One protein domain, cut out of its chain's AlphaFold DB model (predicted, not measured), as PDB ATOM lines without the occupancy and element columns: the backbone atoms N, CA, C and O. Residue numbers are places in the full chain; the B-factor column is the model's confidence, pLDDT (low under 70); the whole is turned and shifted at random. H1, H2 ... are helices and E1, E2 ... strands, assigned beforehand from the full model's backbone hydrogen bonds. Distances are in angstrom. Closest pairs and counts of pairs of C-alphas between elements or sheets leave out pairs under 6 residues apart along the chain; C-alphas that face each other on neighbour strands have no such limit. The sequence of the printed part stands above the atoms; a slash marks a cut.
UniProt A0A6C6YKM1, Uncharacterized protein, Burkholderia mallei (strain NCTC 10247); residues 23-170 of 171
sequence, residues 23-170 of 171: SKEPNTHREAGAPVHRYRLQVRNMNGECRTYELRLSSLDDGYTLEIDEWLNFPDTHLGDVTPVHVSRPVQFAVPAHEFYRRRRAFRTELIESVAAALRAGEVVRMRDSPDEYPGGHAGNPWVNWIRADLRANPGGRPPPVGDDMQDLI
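This is residues 23 to 170 of the 171 residues of an uncharacterized protein of Burkholderia mallei (strain NCTC 10247) (UniProt A0A6C6YKM1). A strongly twisted sheet of eight strands curls round one long helix, H2, while the short helix H1 sits near one end of H2 on the same face. The 148 printed residues include E1 E2 E3 E4 E5 E6 H1 H2 E7 E8, in that order along the chain. The sheet is branched at E4 and mixed, with E6 parallel to E8 and the other pairs antiparallel. The class is mixed, helices and strands. The whole is compact, with a radius of gyration of the C-alphas of 16.0 A, yet elongated, spanning 51 by 33 by 30 A.

Start at edge strand E1, residues 23 to 25, which forms a hairpin with E2, residues 36 to 44; N 23 and O 40 are 3.2 A apart, within hydrogen-bond range. E3, residues 50 to 60, makes a hairpin with E2, with N 39 and O 55 at 2.9 A. Next comes E4, residues 63 to 76, with N 56 and O 67 at 2.9 A across its hairpin with E3. E4 bends by 99 degrees at residue 73. E5, residues 80 to 87, closes a meander E1 to E5, each strand the antiparallel neighbour of the one before; find N 70 and O 83 at 2.8 A. On the same side of E4 as E5, but beside residues 63 to 66, look for E8, residues 145 to 150, with N 66 and O 145 at 2.8 A. Edge strand E6, residues 92 to 96, is parallel to E8, with N 95 and O 148 at 2.8 A. Edge strand E7, residues 124 to 126, pairs with E5 through N 125 and O 86, at 2.8 A. H1, residues 97 to 102, stands up from the sheet over E8, at a height over the sheet of 7.7 A. H2, residues 104 to 121, is on the same face; its closest C-alphas to E2 are Arg 120 and Val 43, 6.0 A. H1 and H2 are close but not clearly touching, about perpendicular at 85 degrees, with C-alphas 100 and 107 at 7.2 A. In both helices every O i to N i+4 pair is within hydrogen-bond range.

Find C-alpha 23 at (22.799, 12.617, -2.123), where E1 begins. E2 runs 25.5 A, E3 31.9 A, E4 32.9 A and E5 20.7 A. H2 runs 25.9 A from C-alpha 104 at (3.754, 14.803, 10.265). E8 ends at C-alpha 150, at (2.115, 23.000, 20.370).

The farthest C-alphas, Gly 48 and Gly 156, are 52.5 A apart. The printed part has no cut. The link E7 to E8 is long, 18 residues. Low confidence, under 70, covers 43 residues, among them 23 to 35 and 153 to 165.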
ATOM      1  N   SER A  23      22.377  13.961  -2.521       42.22
ATOM      2  CA  SER A  23      22.799  12.617  -2.123       42.22
ATOM      3  C   SER A  23      22.268  12.362  -0.718       42.22
ATOM      4  O   SER A  23      22.614  13.080   0.225       42.22
ATOM      5  N   LYS A  24      21.381  11.377  -0.587       49.50
ATOM      6  CA  LYS A  24      20.946  10.857   0.708       49.50
ATOM      7  C   LYS A  24      21.916   9.742   1.069       49.50
ATOM      8  O   LYS A  24      21.901   8.697   0.426       49.50
ATOM      9  N   GLU A  25      22.779   9.969   2.049       39.53
ATOM     10  CA  GLU A  25      23.611   8.895   2.584       39.53
ATOM     11  C   GLU A  25      22.887   8.299   3.799       39.53
ATOM     12  O   GLU A  25      22.620   9.021   4.764       39.53
ATOM     13  N   PRO A  26      22.510   7.007   3.772       35.97
ATOM     14  CA  PRO A  26      21.926   6.366   4.937       35.97
ATOM     15  C   PRO A  26      23.004   6.265   6.013       35.97
ATOM     16  O   PRO A  26      24.004   5.572   5.837       35.97
ATOM     17  N   ASN A  27      22.808   6.957   7.134       43.72
ATOM     18  CA  ASN A  27      23.692   6.834   8.281       43.72
ATOM     19  C   ASN A  27      22.936   6.213   9.459       43.72
ATOM     20  O   ASN A  27      22.136   6.875  10.112       43.72
ATOM     21  N   THR A  28      23.198   4.938   9.749       38.47
ATOM     22  CA  THR A  28      22.726   4.241  10.957       38.47
ATOM     23  C   THR A  28      23.691   4.449  12.128       38.47
ATOM     24  O   THR A  28      24.062   3.493  12.812       38.47
ATOM     25  N   HIS A  29      24.129   5.685  12.379       35.75
ATOM     26  CA  HIS A  29      24.825   6.013  13.623       35.75
ATOM     27  C   HIS A  29      23.791   6.368  14.693       35.75
ATOM     28  O   HIS A  29      23.224   7.456  14.723       35.75
ATOM     29  N   ARG A  30      23.536   5.390  15.565       37.31
ATOM     30  CA  ARG A  30      22.664   5.485  16.738       37.31
ATOM     31  C   ARG A  30      23.372   6.310  17.825       37.31
ATOM     32  O   ARG A  30      23.851   5.758  18.811       37.31
ATOM     33  N   GLU A  31      23.506   7.621  17.619       40.12
ATOM     34  CA  GLU A  31      23.728   8.559  18.730       40.12
ATOM     35  C   GLU A  31      22.538   8.394  19.696       40.12
ATOM     36  O   GLU A  31      21.417   8.172  19.250       40.12
ATOM     37  N   ALA A  32      22.764   8.395  21.012       42.94
ATOM     38  CA  ALA A  32      21.797   7.970  22.039       42.94
ATOM     39  C   ALA A  32      20.557   8.889  22.227       42.94
ATOM     40  O   ALA A  32      19.960   8.925  23.300       42.94
ATOM     41  N   GLY A  33      20.157   9.619  21.189       52.03
ATOM     42  CA  GLY A  33      18.931  10.400  21.076       52.03
ATOM     43  C   GLY A  33      18.119   9.948  19.859       52.03
ATOM     44  O   GLY A  33      18.410   8.924  19.252       52.03
ATOM     45  N   ALA A  34      17.063  10.685  19.531       58.16
ATOM     46  CA  ALA A  34      16.191  10.465  18.374       58.16
ATOM     47  C   ALA A  34      16.914  10.025  17.074       58.16
ATOM     48  O   ALA A  34      18.053  10.427  16.852       58.16
ATOM     49  N   PRO A  35      16.255   9.256  16.176       65.56
ATOM     50  CA  PRO A  35      16.836   8.886  14.886       65.56
ATOM     51  C   PRO A  35      17.257  10.138  14.102       65.56
ATOM     52  O   PRO A  35      16.445  11.045  13.897       65.56
ATOM     53  N   VAL A  36      18.524  10.167  13.672       75.44
ATOM     54  CA  VAL A  36      19.131  11.264  12.906       75.44
ATOM     55  C   VAL A  36      19.364  10.815  11.467       75.44
ATOM     56  O   VAL A  36      20.036   9.816  11.224       75.44
ATOM     57  N   HIS A  37      18.861  11.582  10.506       82.69
ATOM     58  CA  HIS A  37      19.087  11.379   9.079       82.69
ATOM     59  C   HIS A  37      19.927  12.508   8.505       82.69
ATOM     60  O   HIS A  37      19.683  13.681   8.784       82.69
ATOM     61  N   ARG A  38      20.915  12.144   7.686       86.00
ATOM     62  CA  ARG A  38      21.866  13.086   7.099       86.00
ATOM     63  C   ARG A  38      21.615  13.246   5.607       86.00
ATOM     64  O   ARG A  38      21.484  12.264   4.880       86.00
ATOM     65  N   TYR A  39      21.565  14.489   5.150       83.38
ATOM     66  CA  TYR A  39      21.423  14.828   3.737       83.38
ATOM     67  C   TYR A  39      22.619  15.638   3.290       83.38
ATOM     68  O   TYR A  39      22.977  16.611   3.949       83.38
ATOM     69  N   ARG A  40      23.176  15.303   2.127       88.31
ATOM     70  CA  ARG A  40      24.183  16.141   1.489       88.31
ATOM     71  C   ARG A  40      23.522  16.998   0.420       88.31
ATOM     72  O   ARG A  40      22.989  16.484  -0.566       88.31
ATOM     73  N   LEU A  41      23.560  18.310   0.620       88.44
ATOM     74  CA  LEU A  41      23.010  19.299  -0.296       88.44
ATOM     75  C   LEU A  41      24.139  20.117  -0.918       88.44
ATOM     76  O   LEU A  41      24.772  20.936  -0.257       88.44
ATOM     77  N   GLN A  42      24.356  19.933  -2.217       90.00
ATOM     78  CA  GLN A  42      25.250  20.790  -2.982       90.00
ATOM     79  C   GLN A  42      24.470  21.973  -3.564       90.00
ATOM     80  O   GLN A  42      23.514  21.796  -4.319       90.00
ATOM     81  N   VAL A  43      24.884  23.187  -3.217       86.94
ATOM     82  CA  VAL A  43      24.262  24.439  -3.646       86.94
ATOM     83  C   VAL A  43      25.265  25.253  -4.437       86.94
ATOM     84  O   VAL A  43      26.406  25.440  -4.022       86.94
ATOM     85  N   ARG A  44      24.822  25.804  -5.564       84.12
ATOM     86  CA  ARG A  44      25.559  26.853  -6.258       84.12
ATOM     87  C   ARG A  44      24.960  28.201  -5.882       84.12
ATOM     88  O   ARG A  44      23.803  28.451  -6.210       84.12
ATOM     89  N   ASN A  45      25.721  29.038  -5.180       70.62
ATOM     90  CA  ASN A  45      25.243  30.360  -4.782       70.62
ATOM     91  C   ASN A  45      25.140  31.309  -5.992       70.62
ATOM     92  O   ASN A  45      25.601  30.998  -7.095       70.62
ATOM     93  N   MET A  46      24.544  32.488  -5.786       71.31
ATOM     94  CA  MET A  46      24.353  33.490  -6.847       71.31
ATOM     95  C   MET A  46      25.668  33.993  -7.465       71.31
ATOM     96  O   MET A  46      25.685  34.368  -8.636       71.31
ATOM     97  N   ASN A  47      26.778  33.922  -6.724       68.62
ATOM     98  CA  ASN A  47      28.117  34.276  -7.207       68.62
ATOM     99  C   ASN A  47      28.766  33.147  -8.029       68.62
ATOM    100  O   ASN A  47      29.873  33.294  -8.540       68.62
ATOM    101  N   GLY A  48      28.078  32.013  -8.178       74.31
ATOM    102  CA  GLY A  48      28.535  30.858  -8.935       74.31
ATOM    103  C   GLY A  48      29.437  29.906  -8.155       74.31
ATOM    104  O   GLY A  48      29.828  28.893  -8.742       74.31
ATOM    105  N   GLU A  49      29.725  30.184  -6.878       81.38
ATOM    106  CA  GLU A  49      30.485  29.296  -5.996       81.38
ATOM    107  C   GLU A  49      29.648  28.070  -5.647       81.38
ATOM    108  O   GLU A  49      28.459  28.171  -5.332       81.38
ATOM    109  N   CYS A  50      30.285  26.906  -5.681       86.00
ATOM    110  CA  CYS A  50      29.676  25.668  -5.237       86.00
ATOM    111  C   CYS A  50      30.004  25.449  -3.761       86.00
ATOM    112  O   CYS A  50      31.170  25.493  -3.372       86.00
ATOM    113  N   ARG A  51      28.977  25.194  -2.958       88.12
ATOM    114  CA  ARG A  51      29.084  24.864  -1.538       88.12
ATOM    115  C   ARG A  51      28.345  23.575  -1.267       88.12
ATOM    116  O   ARG A  51      27.380  23.251  -1.958       88.12
ATOM    117  N   THR A  52      28.815  22.837  -0.278       91.75
ATOM    118  CA  THR A  52      28.205  21.575   0.116       91.75
ATOM    119  C   THR A  52      27.812  21.680   1.573       91.75
ATOM    120  O   THR A  52      28.630  22.060   2.399       91.75
ATOM    121  N   TYR A  53      26.564  21.353   1.870       91.75
ATOM    122  CA  TYR A  53      26.011  21.370   3.212       91.75
ATOM    123  C   TYR A  53      25.624  19.952   3.618       91.75
ATOM    124  O   TYR A  53      25.102  19.193   2.797       91.75
ATOM    125  N   GLU A  54      25.877  19.595   4.869       92.31
ATOM    126  CA  GLU A  54      25.277  18.446   5.535       92.31
ATOM    127  C   GLU A  54      24.098  18.940   6.375       92.31
ATOM    128  O   GLU A  54      24.241  19.849   7.188       92.31
ATOM    129  N   LEU A  55      22.915  18.373   6.146       91.75
ATOM    130  CA  LEU A  55      21.718  18.637   6.939       91.75
ATOM    131  C   LEU A  55      21.489  17.444   7.856       91.75
ATOM    132  O   LEU A  55      21.352  16.324   7.359       91.75
ATOM    133  N   ARG A  56      21.412  17.671   9.165       90.38
ATOM    134  CA  ARG A  56      21.159  16.631  10.172       90.38
ATOM    135  C   ARG A  56      19.737  16.804  10.695       90.38
ATOM    136  O   ARG A  56      19.458  17.732  11.445       90.38
ATOM    137  N   LEU A  57      18.830  15.942  10.242       89.56
ATOM    138  CA  LEU A  57      17.414  15.948  10.599       89.56
ATOM    139  C   LEU A  57      17.133  14.910  11.685       89.56
ATOM    140  O   LEU A  57      17.371  13.725  11.462       89.56
ATOM    141  N   SER A  58      16.540  15.328  12.797       86.06
ATOM    142  CA  SER A  58      16.146  14.442  13.896       86.06
ATOM    143  C   SER A  58      14.627  14.434  14.071       86.06
ATOM    144  O   SER A  58      13.992  15.491  14.034       86.06
ATOM    145  N   SER A  59      14.039  13.251  14.280       84.81
ATOM    146  CA  SER A  59      12.600  13.081  14.564       84.81
ATOM    147  C   SER A  59      12.370  12.939  16.071       84.81
ATOM    148  O   SER A  59      12.774  11.951  16.678       84.81
ATOM    149  N   LEU A  60      11.739  13.936  16.692       82.31
ATOM    150  CA  LEU A  60      11.392  13.974  18.118       82.31
ATOM    151  C   LEU A  60       9.918  13.600  18.323       82.31
ATOM    152  O   LEU A  60       9.105  13.766  17.418       82.31
ATOM    153  N   ASP A  61       9.512  13.191  19.524       80.19
ATOM    154  CA  ASP A  61       8.098  12.890  19.823       80.19
ATOM    155  C   ASP A  61       7.135  14.020  19.418       80.19
ATOM    156  O   ASP A  61       6.028  13.779  18.928       80.19
ATOM    157  N   ASP A  62       7.569  15.261  19.616       82.50
ATOM    158  CA  ASP A  62       6.798  16.483  19.438       82.50
ATOM    159  C   ASP A  62       7.208  17.286  18.201       82.50
ATOM    160  O   ASP A  62       6.712  18.393  18.030       82.50
ATOM    161  N   GLY A  63       8.090  16.796  17.326       88.38
ATOM    162  CA  GLY A  63       8.569  17.630  16.226       88.38
ATOM    163  C   GLY A  63       9.724  17.076  15.417       88.38
ATOM    164  O   GLY A  63      10.113  15.921  15.547       88.38
ATOM    165  N   TYR A  64      10.306  17.962  14.616       89.06
ATOM    166  CA  TYR A  64      11.574  17.744  13.934       89.06
ATOM    167  C   TYR A  64      12.556  18.853  14.267       89.06
ATOM    168  O   TYR A  64      12.156  20.008  14.446       89.06
ATOM    169  N   THR A  65      13.839  18.511  14.287       90.69
ATOM    170  CA  THR A  65      14.942  19.475  14.321       90.69
ATOM    171  C   THR A  65      15.856  19.261  13.126       90.69
ATOM    172  O   THR A  65      16.055  18.124  12.711       90.69
ATOM    173  N   LEU A  66      16.406  20.336  12.570       91.56
ATOM    174  CA  LEU A  66      17.317  20.295  11.433       91.56
ATOM    175  C   LEU A  66      18.491  21.253  11.659       91.56
ATOM    176  O   LEU A  66      18.326  22.478  11.688       91.56
ATOM    177  N   GLU A  67      19.670  20.661  11.805       92.56
ATOM    178  CA  GLU A  67      20.963  21.330  11.959       92.56
ATOM    179  C   GLU A  67      21.726  21.321  10.631       92.56
ATOM    180  O   GLU A  67      21.475  20.472   9.768       92.56
ATOM    181  N   ILE A  68      22.624  22.289  10.445       93.38
ATOM    182  CA  ILE A  68      23.310  22.518   9.172       93.38
ATOM    183  C   ILE A  68      24.807  22.667   9.420       93.38
ATOM    184  O   ILE A  68      25.236  23.546  10.164       93.38
ATOM    185  N   ASP A  69      25.590  21.880   8.698       91.94
ATOM    186  CA  ASP A  69      27.040  21.986   8.644       91.94
ATOM    187  C   ASP A  69      27.478  22.329   7.206       91.94
ATOM    188  O   ASP A  69      27.029  21.709   6.242       91.94
ATOM    189  N   GLU A  70      28.345  23.326   7.014       91.69
ATOM    190  CA  GLU A  70      29.003  23.612   5.727       91.69
ATOM    191  C   GLU A  70      30.291  22.789   5.629       91.69
ATOM    192  O   GLU A  70      31.172  22.904   6.479       91.69
ATOM    193  N   TRP A  71      30.430  21.991   4.570       89.31
ATOM    194  CA  TRP A  71      31.688  21.328   4.233       89.31
ATOM    195  C   TRP A  71      32.693  22.354   3.725       89.31
ATOM    196  O   TRP A  71      32.435  23.083   2.761       89.31
ATOM    197  N   LEU A  72      33.861  22.375   4.353       82.75
ATOM    198  CA  LEU A  72      34.927  23.297   4.020       82.75
ATOM    199  C   LEU A  72      35.761  22.742   2.859       82.75
ATOM    200  O   LEU A  72      36.182  21.590   2.863       82.75
ATOM    201  N   ASN A  73      36.033  23.580   1.853       70.50
ATOM    202  CA  ASN A  73      36.923  23.208   0.742       70.50
ATOM    203  C   ASN A  73      38.377  23.010   1.205       70.50
ATOM    204  O   ASN A  73      39.140  22.294   0.563       70.50
ATOM    205  N   PHE A  74      38.746  23.668   2.305       66.88
ATOM    206  CA  PHE A  74      40.009  23.494   3.005       66.88
ATOM    207  C   PHE A  74      39.679  23.366   4.491       66.88
ATOM    208  O   PHE A  74      39.038  24.284   5.012       66.88
ATOM    209  N   PRO A  75      40.063  22.266   5.155       62.47
ATOM    210  CA  PRO A  75      39.756  22.079   6.563       62.47
ATOM    211  C   PRO A  75      40.336  23.227   7.386       62.47
ATOM    212  O   PRO A  75      41.493  23.620   7.205       62.47
ATOM    213  N   ASP A  76      39.513  23.780   8.272       59.94
ATOM    214  CA  ASP A  76      39.971  24.763   9.247       59.94
ATOM    215  C   ASP A  76      40.706  24.005  10.354       59.94
ATOM    216  O   ASP A  76      40.195  23.012  10.883       59.94
ATOM    217  N   THR A  77      41.901  24.471  10.725       55.44
ATOM    218  CA  THR A  77      42.718  23.888  11.797       55.44
ATOM    219  C   THR A  77      41.980  23.774  13.132       55.44
ATOM    220  O   THR A  77      42.409  22.992  13.978       55.44
ATOM    221  N   HIS A  78      40.882  24.512  13.322       55.47
ATOM    222  CA  HIS A  78      40.118  24.546  14.569       55.47
ATOM    223  C   HIS A  78      38.786  23.780  14.509       55.47
ATOM    224  O   HIS A  78      38.285  23.387  15.560       55.47
ATOM    225  N   LEU A  79      38.203  23.567  13.321       59.06
ATOM    226  CA  LEU A  79      36.830  23.044  13.166       59.06
ATOM    227  C   LEU A  79      36.745  21.729  12.369       59.06
ATOM    228  O   LEU A  79      35.711  21.069  12.400       59.06
ATOM    229  N   GLY A  80      37.830  21.298  11.716       71.88
ATOM    230  CA  GLY A  80      37.848  20.075  10.907       71.88
ATOM    231  C   GLY A  80      37.289  20.286   9.494       71.88
ATOM    232  O   GLY A  80      37.458  21.356   8.909       71.88
ATOM    233  N   ASP A  81      36.655  19.252   8.930       81.25
ATOM    234  CA  ASP A  81      36.157  19.241   7.539       81.25
ATOM    235  C   ASP A  81      34.802  19.948   7.358       81.25
ATOM    236  O   ASP A  81      34.381  20.231   6.233       81.25
ATOM    237  N   VAL A  82      34.110  20.231   8.463       84.69
ATOM    238  CA  VAL A  82      32.793  20.869   8.476       84.69
ATOM    239  C   VAL A  82      32.738  21.982   9.516       84.69
ATOM    240  O   VAL A  82      33.415  21.928  10.538       84.69
ATOM    241  N   THR A  83      31.918  22.999   9.272       87.88
ATOM    242  CA  THR A  83      31.627  24.050  10.252       87.88
ATOM    243  C   THR A  83      30.120  24.222  10.410       87.88
ATOM    244  O   THR A  83      29.428  24.310   9.391       87.88
ATOM    245  N   PRO A  84      29.592  24.314  11.643       90.00
ATOM    246  CA  PRO A  84      28.190  24.639  11.843       90.00
ATOM    247  C   PRO A  84      27.847  25.995  11.230       90.00
ATOM    248  O   PRO A  84      28.574  26.987  11.368       90.00
ATOM    249  N   VAL A  85      26.707  26.039  10.553       92.44
ATOM    250  CA  VAL A  85      26.135  27.257   9.981       92.44
ATOM    251  C   VAL A  85      24.666  27.350  10.369       92.44
ATOM    252  O   VAL A  85      24.010  26.350  10.647       92.44
ATOM    253  N   HIS A  86      24.119  28.557  10.347       92.81
ATOM    254  CA  HIS A  86      22.678  28.743  10.440       92.81
ATOM    255  C   HIS A  86      22.166  29.583   9.285       92.81
ATOM    256  O   HIS A  86      22.922  30.249   8.576       92.81
ATOM    257  N   VAL A  87      20.855  29.551   9.089       92.12
ATOM    258  CA  VAL A  87      20.205  30.458   8.151       92.12
ATOM    259  C   VAL A  87      19.942  31.801   8.830       92.12
ATOM    260  O   VAL A  87      19.683  31.859  10.034       92.12
ATOM    261  N   SER A  88      19.994  32.897   8.072       90.12
ATOM    262  CA  SER A  88      19.754  34.249   8.603       90.12
ATOM    263  C   SER A  88      18.352  34.408   9.199       90.12
ATOM    264  O   SER A  88      18.133  35.254  10.061       90.12
ATOM    265  N   ARG A  89      17.395  33.600   8.729       90.81
ATOM    266  CA  ARG A  89      16.028  33.511   9.246       90.81
ATOM    267  C   ARG A  89      15.719  32.052   9.587       90.81
ATOM    268  O   ARG A  89      15.309  31.308   8.698       90.81
ATOM    269  N   PRO A  90      15.944  31.634  10.842       90.69
ATOM    270  CA  PRO A  90      15.692  30.266  11.275       90.69
ATOM    271  C   PRO A  90      14.250  29.837  11.007       90.69
ATOM    272  O   PRO A  90      13.301  30.568  11.299       90.69
ATOM    273  N   VAL A  91      14.078  28.625  10.480       92.19
ATOM    274  CA  VAL A  91      12.755  28.018  10.307       92.19
ATOM    275  C   VAL A  91      12.341  27.453  11.658       92.19
ATOM    276  O   VAL A  91      12.766  26.362  12.023       92.19
ATOM    277  N   GLN A  92      11.585  28.227  12.435       92.38
ATOM    278  CA  GLN A  92      11.230  27.897  13.817       92.38
ATOM    279  C   GLN A  92       9.782  28.268  14.107       92.38
ATOM    280  O   GLN A  92       9.468  29.439  14.322       92.38
ATOM    281  N   PHE A  93       8.880  27.290  14.116       90.19
ATOM    282  CA  PHE A  93       7.490  27.558  14.474       90.19
ATOM    283  C   PHE A  93       6.771  26.344  15.053       90.19
ATOM    284  O   PHE A  93       7.045  25.186  14.724       90.19
ATOM    285  N   ALA A  94       5.834  26.638  15.952       90.94
ATOM    286  CA  ALA A  94       4.953  25.653  16.551       90.94
ATOM    287  C   ALA A  94       3.636  25.581  15.769       90.94
ATOM    288  O   ALA A  94       3.106  26.608  15.344       90.94
ATOM    289  N   VAL A  95       3.100  24.377  15.600       91.56
ATOM    290  CA  VAL A  95       1.821  24.109  14.926       91.56
ATOM    291  C   VAL A  95       0.865  23.382  15.870       91.56
ATOM    292  O   VAL A  95       1.328  22.667  16.759       91.56
ATOM    293  N   PRO A  96      -0.464  23.497  15.715       90.00
ATOM    294  CA  PRO A  96      -1.398  22.759  16.559       90.00
ATOM    295  C   PRO A  96      -1.101  21.254  16.543       90.00
ATOM    296  O   PRO A  96      -0.955  20.663  15.475       90.00
ATOM    297  N   ALA A  97      -1.042  20.610  17.716       87.25
ATOM    298  CA  ALA A  97      -0.622  19.208  17.803       87.25
ATOM    299  C   ALA A  97      -1.433  18.277  16.887       87.25
ATOM    300  O   ALA A  97      -0.863  17.471  16.159       87.25
ATOM    301  N   HIS A  98      -2.760  18.418  16.867       85.06
ATOM    302  CA  HIS A  98      -3.627  17.598  16.016       85.06
ATOM    303  C   HIS A  98      -3.272  17.713  14.525       85.06
ATOM    304  O   HIS A  98      -3.346  16.727  13.792       85.06
ATOM    305  N   GLU A  99      -2.864  18.901  14.074       88.31
ATOM    306  CA  GLU A  99      -2.423  19.119  12.704       88.31
ATOM    307  C   GLU A  99      -1.049  18.492  12.477       88.31
ATOM    308  O   GLU A  99      -0.873  17.765  11.497       88.31
ATOM    309  N   PHE A 100      -0.116  18.701  13.414       89.06
ATOM    310  CA  PHE A 100       1.220  18.113  13.363       89.06
ATOM    311  C   PHE A 100       1.165  16.601  13.180       89.06
ATOM    312  O   PHE A 100       1.686  16.085  12.197       89.06
ATOM    313  N   TYR A 101       0.479  15.885  14.072       85.25
ATOM    314  CA  TYR A 101       0.434  14.422  14.021       85.25
ATOM    315  C   TYR A 101      -0.324  13.897  12.794       85.25
ATOM    316  O   TYR A 101       0.041  12.852  12.257       85.25
ATOM    317  N   ARG A 102      -1.318  14.638  12.286       86.38
ATOM    318  CA  ARG A 102      -2.027  14.287  11.045       86.38
ATOM    319  C   ARG A 102      -1.158  14.466   9.795       86.38
ATOM    320  O   ARG A 102      -1.280  13.685   8.855       86.38
ATOM    321  N   ARG A 103      -0.320  15.505   9.754       89.44
ATOM    322  CA  ARG A 103       0.480  15.917   8.582       89.44
ATOM    323  C   ARG A 103       1.985  15.770   8.812       89.44
ATOM    324  O   ARG A 103       2.776  16.412   8.130       89.44
ATOM    325  N   ARG A 104       2.388  14.902   9.736       86.94
ATOM    326  CA  ARG A 104       3.754  14.803  10.265       86.94
ATOM    327  C   ARG A 104       4.824  14.718   9.164       86.94
ATOM    328  O   ARG A 104       5.689  15.584   9.076       86.94
ATOM    329  N   ARG A 105       4.663  13.796   8.208       88.25
ATOM    330  CA  ARG A 105       5.561  13.676   7.038       88.25
ATOM    331  C   ARG A 105       5.602  14.917   6.141       88.25
ATOM    332  O   ARG A 105       6.642  15.191   5.555       88.25
ATOM    333  N   ALA A 106       4.495  15.650   6.013       90.56
ATOM    334  CA  ALA A 106       4.472  16.886   5.232       90.56
ATOM    335  C   ALA A 106       5.281  17.980   5.934       90.56
ATOM    336  O   ALA A 106       6.112  18.603   5.288       90.56
ATOM    337  N   PHE A 107       5.144  18.131   7.256       92.25
ATOM    338  CA  PHE A 107       5.958  19.076   8.028       92.25
ATOM    339  C   PHE A 107       7.455  18.760   7.963       92.25
ATOM    340  O   PHE A 107       8.272  19.673   7.876       92.25
ATOM    341  N   ARG A 108       7.836  17.479   7.925       91.06
ATOM    342  CA  ARG A 108       9.225  17.082   7.658       91.06
ATOM    343  C   ARG A 108       9.729  17.621   6.319       91.06
ATOM    344  O   ARG A 108      10.795  18.228   6.261       91.06
ATOM    345  N   THR A 109       8.973  17.379   5.247       91.00
ATOM    346  CA  THR A 109       9.312  17.861   3.902       91.00
ATOM    347  C   THR A 109       9.370  19.385   3.872       91.00
ATOM    348  O   THR A 109      10.349  19.936   3.384       91.00
ATOM    349  N   GLU A 110       8.386  20.062   4.469       94.19
ATOM    350  CA  GLU A 110       8.339  21.523   4.573       94.19
ATOM    351  C   GLU A 110       9.578  22.083   5.290       94.19
ATOM    352  O   GLU A 110      10.164  23.056   4.813       94.19
ATOM    353  N   LEU A 111      10.034  21.455   6.383       94.00
ATOM    354  CA  LEU A 111      11.253  21.859   7.091       94.00
ATOM    355  C   LEU A 111      12.498  21.724   6.201       94.00
ATOM    356  O   LEU A 111      13.262  22.681   6.066       94.00
ATOM    357  N   ILE A 112      12.688  20.559   5.568       91.81
ATOM    358  CA  ILE A 112      13.833  20.306   4.676       91.81
ATOM    359  C   ILE A 112      13.830  21.298   3.507       91.81
ATOM    360  O   ILE A 112      14.859  21.900   3.199       91.81
ATOM    361  N   GLU A 113      12.685  21.479   2.849       92.94
ATOM    362  CA  GLU A 113      12.556  22.339   1.672       92.94
ATOM    363  C   GLU A 113      12.758  23.815   2.009       92.94
ATOM    364  O   GLU A 113      13.426  24.518   1.247       92.94
ATOM    365  N   SER A 114      12.246  24.270   3.158       94.50
ATOM    366  CA  SER A 114      12.420  25.646   3.632       94.50
ATOM    367  C   SER A 114      13.889  25.951   3.915       94.50
ATOM    368  O   SER A 114      14.417  26.956   3.436       94.50
ATOM    369  N   VAL A 115      14.585  25.049   4.614       93.56
ATOM    370  CA  VAL A 115      16.023  25.200   4.872       93.56
ATOM    371  C   VAL A 115      16.818  25.145   3.570       93.56
ATOM    372  O   VAL A 115      17.637  26.024   3.307       93.56
ATOM    373  N   ALA A 116      16.542  24.176   2.696       91.69
ATOM    374  CA  ALA A 116      17.208  24.083   1.400       91.69
ATOM    375  C   ALA A 116      16.979  25.338   0.537       91.69
ATOM    376  O   ALA A 116      17.875  25.752  -0.199       91.69
ATOM    377  N   ALA A 117      15.801  25.965   0.617       91.19
ATOM    378  CA  ALA A 117      15.512  27.219  -0.071       91.19
ATOM    379  C   ALA A 117      16.361  28.379   0.463       91.19
ATOM    380  O   ALA A 117      16.961  29.087  -0.346       91.19
ATOM    381  N   ALA A 118      16.489  28.522   1.784       91.94
ATOM    382  CA  ALA A 118      17.347  29.535   2.403       91.94
ATOM    383  C   ALA A 118      18.831  29.342   2.032       91.94
ATOM    384  O   ALA A 118      19.510  30.292   1.635       91.94
ATOM    385  N   LEU A 119      19.321  28.094   2.040       91.25
ATOM    386  CA  LEU A 119      20.681  27.768   1.595       91.25
ATOM    387  C   LEU A 119      20.907  28.147   0.123       91.25
ATOM    388  O   LEU A 119      21.932  28.737  -0.216       91.25
ATOM    389  N   ARG A 120      19.933  27.873  -0.755       87.12
ATOM    390  CA  ARG A 120      19.965  28.284  -2.174       87.12
ATOM    391  C   ARG A 120      19.951  29.797  -2.362       87.12
ATOM    392  O   ARG A 120      20.615  30.295  -3.269       87.12
ATOM    393  N   ALA A 121      19.225  30.515  -1.512       89.00
ATOM    394  CA  ALA A 121      19.208  31.973  -1.505       89.00
ATOM    395  C   ALA A 121      20.522  32.581  -0.974       89.00
ATOM    396  O   ALA A 121      20.756  33.774  -1.146       89.00
ATOM    397  N   GLY A 122      21.406  31.769  -0.381       88.69
ATOM    398  CA  GLY A 122      22.644  32.238   0.233       88.69
ATOM    399  C   GLY A 122      22.416  32.953   1.565       88.69
ATOM    400  O   GLY A 122      23.299  33.679   2.013       88.69
ATOM    401  N   GLU A 123      21.260  32.746   2.201       90.56
ATOM    402  CA  GLU A 123      20.900  33.306   3.510       90.56
ATOM    403  C   GLU A 123      21.600  32.533   4.637       90.56
ATOM    404  O   GLU A 123      20.950  31.999   5.530       90.56
ATOM    405  N   VAL A 124      22.926  32.407   4.560       90.62
ATOM    406  CA  VAL A 124      23.746  31.583   5.456       90.62
ATOM    407  C   VAL A 124      24.649  32.468   6.297       90.62
ATOM    408  O   VAL A 124      25.384  33.299   5.766       90.62
ATOM    409  N   VAL A 125      24.632  32.240   7.603       91.31
ATOM    410  CA  VAL A 125      25.520  32.856   8.584       91.31
ATOM    411  C   VAL A 125      26.429  31.763   9.134       91.31
ATOM    412  O   VAL A 125      25.972  30.714   9.590       91.31
ATOM    413  N   ARG A 126      27.736  31.988   9.041       88.50
ATOM    414  CA  ARG A 126      28.745  31.039   9.521       88.50
ATOM    415  C   ARG A 126      29.050  31.293  10.983       88.50
ATOM    416  O   ARG A 126      28.966  32.435  11.414       88.50
ATOM    417  N   MET A 127      29.508  30.266  11.698       86.06
ATOM    418  CA  MET A 127      29.945  30.362  13.099       86.06
ATOM    419  C   MET A 127      30.768  31.608  13.416       86.06
ATOM    420  O   MET A 127      30.387  32.388  14.276       86.06
ATOM    421  N   ARG A 128      31.847  31.847  12.672       83.44
ATOM    422  CA  ARG A 128      32.730  33.002  12.902       83.44
ATOM    423  C   ARG A 128      32.074  34.371  12.670       83.44
ATOM    424  O   ARG A 128      32.580  35.371  13.159       83.44
ATOM    425  N   ASP A 129      31.019  34.405  11.859       87.62
ATOM    426  CA  ASP A 129      30.321  35.619  11.434       87.62
ATOM    427  C   ASP A 129      29.013  35.814  12.234       87.62
ATOM    428  O   ASP A 129      28.316  36.813  12.049       87.62
ATOM    429  N   SER A 130      28.657  34.852  13.096       84.94
ATOM    430  CA  SER A 130      27.419  34.857  13.867       84.94
ATOM    431  C   SER A 130      27.580  35.648  15.167       84.94
ATOM    432  O   SER A 130      28.586  35.484  15.860       84.94
ATOM    433  N   PRO A 131      26.597  36.486  15.538       84.69
ATOM    434  CA  PRO A 131      26.548  37.094  16.863       84.69
ATOM    435  C   PRO A 131      26.098  36.106  17.954       84.69
ATOM    436  O   PRO A 131      26.185  36.439  19.132       84.69
ATOM    437  N   ASP A 132      25.596  34.926  17.575       82.75
ATOM    438  CA  ASP A 132      25.002  33.947  18.481       82.75
ATOM    439  C   ASP A 132      26.008  32.844  18.844       82.75
ATOM    440  O   ASP A 132      26.619  32.219  17.976       82.75
ATOM    441  N   GLU A 133      26.156  32.552  20.137       79.75
ATOM    442  CA  GLU A 133      27.069  31.506  20.610       79.75
ATOM    443  C   GLU A 133      26.602  30.097  20.202       79.75
ATOM    444  O   GLU A 133      25.412  29.768  20.249       79.75
ATOM    445  N   TYR A 134      27.559  29.241  19.831       74.75
ATOM    446  CA  TYR A 134      27.331  27.828  19.526       74.75
ATOM    447  C   TYR A 134      27.966  26.914  20.591       74.75
ATOM    448  O   TYR A 134      29.124  27.134  20.952       74.75
ATOM    449  N   PRO A 135      27.286  25.833  21.028       69.06
ATOM    450  CA  PRO A 135      25.895  25.491  20.734       69.06
ATOM    451  C   PRO A 135      24.918  26.331  21.572       69.06
ATOM    452  O   PRO A 135      25.016  26.383  22.797       69.06
ATOM    453  N   GLY A 136      23.935  26.959  20.923       59.59
ATOM    454  CA  GLY A 136      22.912  27.744  21.619       59.59
ATOM    455  C   GLY A 136      21.964  26.855  22.443       59.59
ATOM    456  O   GLY A 136      21.211  26.044  21.910       59.59
ATOM    457  N   GLY A 137      21.966  26.994  23.767       50.66
ATOM    458  CA  GLY A 137      21.183  26.131  24.666       50.66
ATOM    459  C   GLY A 137      19.713  26.524  24.886       50.66
ATOM    460  O   GLY A 137      19.059  25.920  25.733       50.66
ATOM    461  N   HIS A 138      19.180  27.546  24.203       55.78
ATOM    462  CA  HIS A 138      17.876  28.143  24.533       55.78
ATOM    463  C   HIS A 138      16.872  28.173  23.370       55.78
ATOM    464  O   HIS A 138      17.215  28.042  22.195       55.78
ATOM    465  N   ALA A 139      15.595  28.385  23.707       50.69
ATOM    466  CA  ALA A 139      14.548  28.664  22.728       50.69
ATOM    467  C   ALA A 139      14.932  29.898  21.889       50.69
ATOM    468  O   ALA A 139      15.390  30.899  22.438       50.69
ATOM    469  N   GLY A 140      14.785  29.811  20.566       62.78
ATOM    470  CA  GLY A 140      15.253  30.845  19.637       62.78
ATOM    471  C   GLY A 140      16.702  30.681  19.170       62.78
ATOM    472  O   GLY A 140      17.179  31.536  18.436       62.78
ATOM    473  N   ASN A 141      17.395  29.603  19.559       77.81
ATOM    474  CA  ASN A 141      18.722  29.278  19.040       77.81
ATOM    475  C   ASN A 141      18.693  29.182  17.496       77.81
ATOM    476  O   ASN A 141      18.091  28.233  16.986       77.81
ATOM    477  N   PRO A 142      19.357  30.082  16.745       82.00
ATOM    478  CA  PRO A 142      19.323  30.063  15.284       82.00
ATOM    479  C   PRO A 142      20.036  28.848  14.677       82.00
ATOM    480  O   PRO A 142      19.721  28.470  13.551       82.00
ATOM    481  N   TRP A 143      20.933  28.204  15.430       87.75
ATOM    482  CA  TRP A 143      21.684  27.012  15.030       87.75
ATOM    483  C   TRP A 143      20.798  25.787  14.768       87.75
ATOM    484  O   TRP A 143      21.240  24.848  14.111       87.75
ATOM    485  N   VAL A 144      19.544  25.794  15.236       89.31
ATOM    486  CA  VAL A 144      18.610  24.673  15.067       89.31
ATOM    487  C   VAL A 144      17.313  25.147  14.417       89.31
ATOM    488  O   VAL A 144      16.566  25.946  14.981       89.31
ATOM    489  N   ASN A 145      16.986  24.599  13.250       92.69
ATOM    490  CA  ASN A 145      15.671  24.772  12.630       92.69
ATOM    491  C   ASN A 145      14.707  23.731  13.198       92.69
ATOM    492  O   ASN A 145      15.117  22.606  13.474       92.69
ATOM    493  N   TRP A 146      13.435  24.066  13.382       92.31
ATOM    494  CA  TRP A 146      12.458  23.131  13.924       92.31
ATOM    495  C   TRP A 146      11.015  23.450  13.530       92.31
ATOM    496  O   TRP A 146      10.602  24.603  13.415       92.31
ATOM    497  N   ILE A 147      10.225  22.386  13.412       93.12
ATOM    498  CA  ILE A 147       8.759  22.440  13.414       93.12
ATOM    499  C   ILE A 147       8.297  21.518  14.534       93.12
ATOM    500  O   ILE A 147       8.684  20.347  14.563       93.12
ATOM    501  N   ARG A 148       7.503  22.040  15.473       89.56
ATOM    502  CA  ARG A 148       7.053  21.294  16.658       89.56
ATOM    503  C   ARG A 148       5.550  21.417  16.879       89.56
ATOM    504  O   ARG A 148       4.943  22.428  16.544       89.56
ATOM    505  N   ALA A 149       4.955  20.397  17.475       88.81
ATOM    506  CA  ALA A 149       3.598  20.416  17.983       88.81
ATOM    507  C   ALA A 149       3.495  21.349  19.200       88.81
ATOM    508  O   ALA A 149       4.237  21.213  20.172       88.81
ATOM    509  N   ASP A 150       2.524  22.257  19.187       88.38
ATOM    510  CA  ASP A 150       2.115  23.000  20.370       88.38
ATOM    511  C   ASP A 150       1.301  22.085  21.290       88.38
ATOM    512  O   ASP A 150       0.132  21.759  21.044       88.38
ATOM    513  N   LEU A 151       1.953  21.651  22.366       82.88
ATOM    514  CA  LEU A 151       1.370  20.769  23.371       82.88
ATOM    515  C   LEU A 151       0.632  21.529  24.483       82.88
ATOM    516  O   LEU A 151      -0.042  20.889  25.288       82.88
ATOM    517  N   ARG A 152       0.692  22.871  24.527       80.50
ATOM    518  CA  ARG A 152       0.040  23.676  25.583       80.50
ATOM    519  C   ARG A 152      -1.476  23.477  25.608       80.50
ATOM    520  O   ARG A 152      -2.080  23.516  26.673       80.50
ATOM    521  N   ALA A 153      -2.077  23.224  24.445       67.12
ATOM    522  CA  ALA A 153      -3.512  22.996  24.288       67.12
ATOM    523  C   ALA A 153      -3.954  21.529  24.497       67.12
ATOM    524  O   ALA A 153      -5.134  21.231  24.324       67.12
ATOM    525  N   ASN A 154      -3.050  20.604  24.863       65.06
ATOM    526  CA  ASN A 154      -3.354  19.173  25.030       65.06
ATOM    527  C   ASN A 154      -3.113  18.687  26.476       65.06
ATOM    528  O   ASN A 154      -2.151  17.963  26.735       65.06
ATOM    529  N   PRO A 155      -3.995  19.039  27.433       55.91
ATOM    530  CA  PRO A 155      -3.845  18.650  28.839       55.91
ATOM    531  C   PRO A 155      -4.091  17.150  29.102       55.91
ATOM    532  O   PRO A 155      -3.741  16.660  30.170       55.91
ATOM    533  N   GLY A 156      -4.672  16.415  28.144       57.41
ATOM    534  CA  GLY A 156      -4.999  14.982  28.252       57.41
ATOM    535  C   GLY A 156      -3.871  14.012  27.876       57.41
ATOM    536  O   GLY A 156      -4.104  12.808  27.825       57.41
ATOM    537  N   GLY A 157      -2.665  14.521  27.613       57.34
ATOM    538  CA  GLY A 157      -1.501  13.722  27.229       57.34
ATOM    539  C   GLY A 157      -1.169  13.795  25.737       57.34
ATOM    540  O   GLY A 157      -1.994  14.174  24.904       57.34
ATOM    541  N   ARG A 158       0.091  13.465  25.416       58.50
ATOM    542  CA  ARG A 158       0.607  13.429  24.041       58.50
ATOM    543  C   ARG A 158      -0.207  12.408  23.235       58.50
ATOM    544  O   ARG A 158      -0.403  11.297  23.733       58.50
ATOM    545  N   PRO A 159      -0.659  12.718  22.009       57.41
ATOM    546  CA  PRO A 159      -1.146  11.666  21.128       57.41
ATOM    547  C   PRO A 159      -0.021  10.636  20.926       57.41
ATOM    548  O   PRO A 159       1.158  11.001  20.978       57.41
ATOM    549  N   PRO A 160      -0.364   9.346  20.768       54.88
ATOM    550  CA  PRO A 160       0.629   8.285  20.700       54.88
ATOM    551  C   PRO A 160       1.640   8.581  19.584       54.88
ATOM    552  O   PRO A 160       1.232   9.060  18.519       54.88
ATOM    553  N   PRO A 161       2.942   8.323  19.811       52.97
ATOM    554  CA  PRO A 161       3.959   8.514  18.788       52.97
ATOM    555  C   PRO A 161       3.559   7.694  17.561       52.97
ATOM    556  O   PRO A 161       3.435   6.470  17.614       52.97
ATOM    557  N   VAL A 162       3.288   8.387  16.459       52.78
ATOM    558  CA  VAL A 162       3.070   7.731  15.172       52.78
ATOM    559  C   VAL A 162       4.442   7.232  14.732       52.78
ATOM    560  O   VAL A 162       5.391   8.010  14.756       52.78
ATOM    561  N   GLY A 163       4.535   5.929  14.442       54.56
ATOM    562  CA  GLY A 163       5.787   5.193  14.241       54.56
ATOM    563  C   GLY A 163       6.789   5.851  13.293       54.56
ATOM    564  O   GLY A 163       6.420   6.724  12.513       54.56
ATOM    565  N   ASP A 164       8.040   5.384  13.387       58.06
ATOM    566  CA  ASP A 164       9.236   5.899  12.708       58.06
ATOM    567  C   ASP A 164       8.944   6.366  11.277       58.06
ATOM    568  O   ASP A 164       8.867   5.607  10.307       58.06
ATOM    569  N   ASP A 165       8.717   7.665  11.177       67.38
ATOM    570  CA  ASP A 165       8.351   8.350   9.961       67.38
ATOM    571  C   ASP A 165       9.563   8.648   9.103       67.38
ATOM    572  O   ASP A 165       9.371   9.207   8.036       67.38
ATOM    573  N   MET A 166      10.766   8.280   9.541       70.56
ATOM    574  CA  MET A 166      12.002   8.463   8.802       70.56
ATOM    575  C   MET A 166      12.401   7.224   7.989       70.56
ATOM    576  O   MET A 166      13.328   7.293   7.181       70.56
ATOM    577  N   GLN A 167      11.686   6.101   8.133       67.44
ATOM    578  CA  GLN A 167      11.963   4.858   7.397       67.44
ATOM    579  C   GLN A 167      11.912   5.023   5.875       67.44
ATOM    580  O   GLN A 167      12.704   4.420   5.156       67.44
ATOM    581  N   ASP A 168      11.022   5.875   5.365       68.31
ATOM    582  CA  ASP A 168      10.899   6.167   3.932       68.31
ATOM    583  C   ASP A 168      12.080   6.980   3.366       68.31
ATOM    584  O   ASP A 168      12.149   7.203   2.161       68.31
ATOM    585  N   LEU A 169      13.019   7.418   4.209       64.12
ATOM    586  CA  LEU A 169      14.243   8.111   3.798       64.12
ATOM    587  C   LEU A 169      15.449   7.176   3.645       64.12
ATOM    588  O   LEU A 169      16.496   7.633   3.191       64.12
ATOM    589  N   ILE A 170      15.315   5.908   4.043       56.75
ATOM    590  CA  ILE A 170      16.376   4.891   3.983       56.75
ATOM    591  C   ILE A 170      16.428   4.214   2.593       56.75
ATOM    592  O   ILE A 170      17.396   3.521   2.288       56.75
TER     593      ILE A 170